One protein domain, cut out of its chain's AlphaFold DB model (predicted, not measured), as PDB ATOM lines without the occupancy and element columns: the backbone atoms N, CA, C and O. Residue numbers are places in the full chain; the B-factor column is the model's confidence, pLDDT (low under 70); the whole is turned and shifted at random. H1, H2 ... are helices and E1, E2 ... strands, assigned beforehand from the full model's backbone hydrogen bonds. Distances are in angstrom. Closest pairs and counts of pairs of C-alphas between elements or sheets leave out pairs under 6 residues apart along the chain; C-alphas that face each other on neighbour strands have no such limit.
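AT A GLANCE: This is residues 18 to 36 and 45 to 69 of the 71 residues of an uncharacterized protein of Mesorhizobium sp. 131-2-5 (UniProt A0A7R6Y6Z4). A small sheet of three antiparallel strands, with E1 in the middle between E2 and E3, has one short helix, H1, over one face, running along the strands. After the helix the chain comes back to the sheet, where residues 67 to 68 pair in parallel with residues 32 to 33 of E2. The printed part has 44 residues, with three named strands and then one named helix along the chain, E1 E2 E3 H1; the sheet's order is E2 E1 E3. The class is mixed, helices and strands, with under half of the residues in named elements. The whole is compact, with a radius of gyration of the C-alphas of 9.2 A, and elongated, spanning 25 by 16 by 15 A.

IN THESE COORDINATES: E1, residues 20 to 24, begins at C-alpha 20 (-31.059, -0.082, 0.971) and is 13.2 A long. E2, residues 31 to 34, is 10.3 A long. E3, residues 53 to 55, is 6.7 A long. H1, residues 58 to 63, is 8.5 A long and ends at C-alpha 63 (-43.200, -2.641, -4.736).

HOW THE PARTS SIT: E1 and E2 form a hairpin, antiparallel at 148 degrees, with N 23 and O 32 within hydrogen-bond range at 2.8 A. E1 and E3 are antiparallel at 146 degrees, with N 22 and O 53 within range at 2.8 A. The edge strands E2 and E3 are only just apart, their closest C-alphas being 8.2 A from each other. H1 is on the sheet at a height of 9.2 A, over E1 and along the strands, at 22 degrees to E1 on the local plane. The closest C-alphas of H1 and E3 are those of Ala 61 and Phe 55, 6.0 A apart. In H1 every O i to N i+4 pair is within hydrogen-bond range.

THE WHOLE: The C-alphas farthest apart, those of Asn 27 and Cys 56, are 25.6 A apart. Residues 37 to 44 are not printed, and C-alphas 36 and 45 are 12.9 A apart across this cut, which lies in the link from E2 to E3. Of the links printed whole, E3 to H1 is tight and E1 to E2 is short. The mean pLDDT of the printed part is 88.5, and no printed residue is under 70.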
ATOM      1  N   CYS A  18     -30.536  -5.437   5.520       82.88
ATOM      2  CA  CYS A  18     -31.095  -4.717   4.386       82.88
ATOM      3  C   CYS A  18     -30.327  -3.396   4.164       82.88
ATOM      4  O   CYS A  18     -30.389  -2.478   4.981       82.88
ATOM      5  N   SER A  19     -29.522  -3.336   3.100       84.06
ATOM      6  CA  SER A  19     -28.553  -2.252   2.879       84.06
ATOM      7  C   SER A  19     -29.131  -1.095   2.074       84.06
ATOM      8  O   SER A  19     -28.438  -0.128   1.788       84.06
ATOM      9  N   ILE A  20     -30.397  -1.170   1.676       88.81
ATOM     10  CA  ILE A  20     -31.059  -0.082   0.971       88.81
ATOM     11  C   ILE A  20     -31.796   0.758   2.010       88.81
ATOM     12  O   ILE A  20     -32.643   0.263   2.742       88.81
ATOM     13  N   LYS A  21     -31.471   2.043   2.085       90.19
ATOM     14  CA  LYS A  21     -32.028   2.986   3.057       90.19
ATOM     15  C   LYS A  21     -33.220   3.721   2.458       90.19
ATOM     16  O   LYS A  21     -33.033   4.536   1.566       90.19
ATOM     17  N   GLY A  22     -34.429   3.464   2.940       92.69
ATOM     18  CA  GLY A  22     -35.638   4.181   2.548       92.69
ATOM     19  C   GLY A  22     -35.958   5.353   3.475       92.69
ATOM     20  O   GLY A  22     -36.565   5.146   4.523       92.69
ATOM     21  N   ASN A  23     -35.651   6.581   3.052       93.06
ATOM     22  CA  ASN A  23     -36.018   7.821   3.741       93.06
ATOM     23  C   ASN A  23     -37.276   8.495   3.150       93.06
ATOM     24  O   ASN A  23     -37.534   8.420   1.943       93.06
ATOM     25  N   ILE A  24     -38.070   9.147   4.001       91.12
ATOM     26  CA  ILE A  24     -39.288   9.845   3.589       91.12
ATOM     27  C   ILE A  24     -39.044  11.339   3.743       91.12
ATOM     28  O   ILE A  24     -38.824  11.843   4.841       91.12
ATOM     29  N   SER A  25     -39.131  12.071   2.637       86.69
ATOM     30  CA  SER A  25     -39.030  13.526   2.668       86.69
ATOM     31  C   SER A  25     -40.206  14.095   3.459       86.69
ATOM     32  O   SER A  25     -41.335  14.094   2.978       86.69
ATOM     33  N   ILE A  26     -39.956  14.611   4.663       83.25
ATOM     34  CA  ILE A  26     -41.004  15.170   5.539       83.25
ATOM     35  C   ILE A  26     -41.728  16.351   4.864       83.25
ATOM     36  O   ILE A  26     -42.914  16.567   5.093       83.25
ATOM     37  N   ASN A  27     -41.037  17.088   3.988       84.50
ATOM     38  CA  ASN A  27     -41.602  18.244   3.289       84.50
ATOM     39  C   ASN A  27     -42.523  17.862   2.120       84.50
ATOM     40  O   ASN A  27     -43.479  18.578   1.843       84.50
ATOM     41  N   THR A  28     -42.226  16.769   1.409       86.44
ATOM     42  CA  THR A  28     -42.950  16.381   0.179       86.44
ATOM     43  C   THR A  28     -43.731  15.072   0.308       86.44
ATOM     44  O   THR A  28     -44.524  14.743  -0.567       86.44
ATOM     45  N   GLY A  29     -43.519  14.308   1.382       88.06
ATOM     46  CA  GLY A  29     -44.050  12.955   1.567       88.06
ATOM     47  C   GLY A  29     -43.435  11.913   0.627       88.06
ATOM     48  O   GLY A  29     -43.921  10.783   0.550       88.06
ATOM     49  N   GLU A  30     -42.388  12.274  -0.119       90.31
ATOM     50  CA  GLU A  30     -41.778  11.381  -1.096       90.31
ATOM     51  C   GLU A  30     -40.996  10.259  -0.421       90.31
ATOM     52  O   GLU A  30     -40.149  10.496   0.436       90.31
ATOM     53  N   ARG A  31     -41.243   9.032  -0.878       93.06
ATOM     54  CA  ARG A  31     -40.562   7.819  -0.429       93.06
ATOM     55  C   ARG A  31     -39.361   7.556  -1.319       93.06
ATOM     56  O   ARG A  31     -39.528   7.185  -2.482       93.06
ATOM     57  N   ILE A  32     -38.159   7.769  -0.798       92.25
ATOM     58  CA  ILE A  32     -36.921   7.729  -1.575       92.25
ATOM     59  C   ILE A  32     -35.996   6.673  -0.979       92.25
ATOM     60  O   ILE A  32     -35.738   6.676   0.221       92.25
ATOM     61  N   TYR A  33     -35.497   5.757  -1.807       91.94
ATOM     62  CA  TYR A  33     -34.529   4.760  -1.370       91.94
ATOM     63  C   TYR A  33     -33.121   5.051  -1.896       91.94
ATOM     64  O   TYR A  33     -32.920   5.383  -3.068       91.94
ATOM     65  N   HIS A  34     -32.140   4.876  -1.018       91.19
ATOM     66  CA  HIS A  34     -30.718   5.054  -1.264       91.19
ATOM     67  C   HIS A  34     -30.018   3.699  -1.219       91.19
ATOM     68  O   HIS A  34     -30.207   2.907  -0.299       91.19
ATOM     69  N   MET A  35     -29.190   3.447  -2.222       87.38
ATOM     70  CA  MET A  35     -28.378   2.239  -2.342       87.38
ATOM     71  C   MET A  35     -26.997   2.463  -1.724       87.38
ATOM     72  O   MET A  35     -26.514   3.602  -1.739       87.38
ATOM     73  N   PRO A  36     -26.332   1.397  -1.249       83.19
ATOM     74  CA  PRO A  36     -24.941   1.492  -0.830       83.19
ATOM     75  C   PRO A  36     -24.084   1.998  -2.001       83.19
ATOM     76  O   PRO A  36     -24.215   1.523  -3.126       83.19
ATOM     77  N   LYS A  45     -30.020   9.044   7.481       84.94
ATOM     78  CA  LYS A  45     -30.434   8.328   8.686       84.94
ATOM     79  C   LYS A  45     -31.885   7.919   8.518       84.94
ATOM     80  O   LYS A  45     -32.695   8.700   8.037       84.94
ATOM     81  N   ILE A  46     -32.177   6.685   8.893       87.38
ATOM     82  CA  ILE A  46     -33.517   6.122   8.803       87.38
ATOM     83  C   ILE A  46     -34.163   6.239  10.172       87.38
ATOM     84  O   ILE A  46     -33.618   5.779  11.177       87.38
ATOM     85  N   SER A  47     -35.323   6.872  10.193       87.38
ATOM     86  CA  SER A  47     -36.134   7.148  11.364       87.38
ATOM     87  C   SER A  47     -37.469   6.398  11.250       87.38
ATOM     88  O   SER A  47     -38.421   6.914  10.657       87.38
ATOM     89  N   PRO A  48     -37.590   5.203  11.865       85.62
ATOM     90  CA  PRO A  48     -38.791   4.362  11.783       85.62
ATOM     91  C   PRO A  48     -40.072   5.058  12.243       85.62
ATOM     92  O   PRO A  48     -41.158   4.757  11.756       85.62
ATOM     93  N   GLN A  49     -39.945   6.033  13.145       86.94
ATOM     94  CA  GLN A  49     -41.044   6.871  13.629       86.94
ATOM     95  C   GLN A  49     -41.785   7.634  12.518       86.94
ATOM     96  O   GLN A  49     -42.958   7.950  12.686       86.94
ATOM     97  N   TYR A  50     -41.124   7.913  11.391       85.12
ATOM     98  CA  TYR A  50     -41.725   8.582  10.234       85.12
ATOM     99  C   TYR A  50     -42.149   7.596   9.134       85.12
ATOM    100  O   TYR A  50     -42.572   8.018   8.063       85.12
ATOM    101  N   GLY A  51     -42.056   6.284   9.385       88.31
ATOM    102  CA  GLY A  51     -42.330   5.236   8.395       88.31
ATOM    103  C   GLY A  51     -41.141   4.912   7.484       88.31
ATOM    104  O   GLY A  51     -41.294   4.183   6.503       88.31
ATOM    105  N   GLU A  52     -39.962   5.449   7.796       93.00
ATOM    106  CA  GLU A  52     -38.714   5.152   7.098       93.00
ATOM    107  C   GLU A  52     -38.218   3.750   7.445       93.00
ATOM    108  O   GLU A  52     -38.357   3.293   8.580       93.00
ATOM    109  N   ARG A  53     -37.637   3.042   6.475       91.62
ATOM    110  CA  ARG A  53     -37.211   1.654   6.686       91.62
ATOM    111  C   ARG A  53     -36.082   1.240   5.767       91.62
ATOM    112  O   ARG A  53     -35.810   1.887   4.759       91.62
ATOM    113  N   TRP A  54     -35.449   0.129   6.110       89.62
ATOM    114  CA  TRP A  54     -34.462  -0.508   5.256       89.62
ATOM    115  C   TRP A  54     -35.116  -1.552   4.356       89.62
ATOM    116  O   TRP A  54     -36.077  -2.205   4.756       89.62
ATOM    117  N   PHE A  55     -34.567  -1.698   3.157       89.25
ATOM    118  CA  PHE A  55     -34.973  -2.658   2.142       89.25
ATOM    119  C   PHE A  55     -33.810  -3.573   1.793       89.25
ATOM    120  O   PHE A  55     -32.643  -3.163   1.789       89.25
ATOM    121  N   CYS A  56     -34.127  -4.828   1.518       84.19
ATOM    122  CA  CYS A  56     -33.114  -5.796   1.123       84.19
ATOM    123  C   CYS A  56     -32.911  -5.802  -0.400       84.19
ATOM    124  O   CYS A  56     -31.805  -6.064  -0.864       84.19
ATOM    125  N   THR A  57     -33.934  -5.430  -1.178       84.75
ATOM    126  CA  THR A  57     -33.863  -5.353  -2.645       84.75
ATOM    127  C   THR A  57     -34.513  -4.077  -3.192       84.75
ATOM    128  O   THR A  57     -35.420  -3.498  -2.589       84.75
ATOM    129  N   GLU A  58     -34.058  -3.622  -4.365       86.25
ATOM    130  CA  GLU A  58     -34.682  -2.488  -5.071       86.25
ATOM    131  C   GLU A  58     -36.109  -2.809  -5.527       86.25
ATOM    132  O   GLU A  58     -36.914  -1.899  -5.726       86.25
ATOM    133  N   ASP A  59     -36.404  -4.090  -5.751       87.81
ATOM    134  CA  ASP A  59     -37.739  -4.556  -6.112       87.81
ATOM    135  C   ASP A  59     -38.712  -4.374  -4.943       87.81
ATOM    136  O   ASP A  59     -39.748  -3.741  -5.112       87.81
ATOM    137  N   GLU A  60     -38.320  -4.776  -3.729       88.00
ATOM    138  CA  GLU A  60     -39.126  -4.582  -2.520       88.00
ATOM    139  C   GLU A  60     -39.388  -3.093  -2.241       88.00
ATOM    140  O   GLU A  60     -40.509  -2.697  -1.909       88.00
ATOM    141  N   ALA A  61     -38.373  -2.244  -2.434       90.94
ATOM    142  CA  ALA A  61     -38.524  -0.797  -2.319       90.94
ATOM    143  C   ALA A  61     -39.539  -0.259  -3.342       90.94
ATOM    144  O   ALA A  61     -40.471   0.467  -2.981       90.94
ATOM    145  N   ARG A  62     -39.418  -0.655  -4.613       89.50
ATOM    146  CA  ARG A  62     -40.344  -0.236  -5.676       89.50
ATOM    147  C   ARG A  62     -41.761  -0.762  -5.462       89.50
ATOM    148  O   ARG A  62     -42.704   0.014  -5.598       89.50
ATOM    149  N   ALA A  63     -41.917  -2.022  -5.063       90.50
ATOM    150  CA  ALA A  63     -43.200  -2.641  -4.736       90.50
ATOM    151  C   ALA A  63     -43.890  -1.935  -3.559       90.50
ATOM    152  O   ALA A  63     -45.108  -1.777  -3.544       90.50
ATOM    153  N   ALA A  64     -43.111  -1.422  -2.604       89.12
ATOM    154  CA  ALA A  64     -43.603  -0.590  -1.512       89.12
ATOM    155  C   ALA A  64     -43.925   0.866  -1.915       89.12
ATOM    156  O   ALA A  64     -44.297   1.678  -1.063       89.12
ATOM    157  N   GLY A  65     -43.748   1.225  -3.190       91.94
ATOM    158  CA  GLY A  65     -44.001   2.563  -3.720       91.94
ATOM    159  C   GLY A  65     -42.875   3.565  -3.466       91.94
ATOM    160  O   GLY A  65     -43.147   4.757  -3.327       91.94
ATOM    161  N   TRP A  66     -41.627   3.102  -3.361       93.75
ATOM    162  CA  TRP A  66     -40.454   3.952  -3.166       93.75
ATOM    163  C   TRP A  66     -39.740   4.193  -4.491       93.75
ATOM    164  O   TRP A  66     -39.574   3.284  -5.307       93.75
ATOM    165  N   ARG A  67     -39.265   5.423  -4.697       92.56
ATOM    166  CA  ARG A  67     -38.468   5.791  -5.868       92.56
ATOM    167  C   ARG A  67     -36.977   5.771  -5.557       92.56
ATOM    168  O   ARG A  67     -36.564   6.069  -4.440       92.56
ATOM    169  N   LYS A  68     -36.159   5.481  -6.568       89.25
ATOM    170  CA  LYS A  68     -34.698   5.522  -6.446       89.25
ATOM    171  C   LYS A  68     -34.225   6.960  -6.227       89.25
ATOM    172  O   LYS A  68     -34.693   7.881  -6.909       89.25
ATOM    173  N   ALA A  69     -33.293   7.151  -5.300       87.19
ATOM    174  CA  ALA A  69     -32.531   8.388  -5.206       87.19
ATOM    175  C   ALA A  69     -31.743   8.619  -6.507       87.19
ATOM    176  O   ALA A  69     -31.279   7.682  -7.155       87.19
TER     177      ALA A  69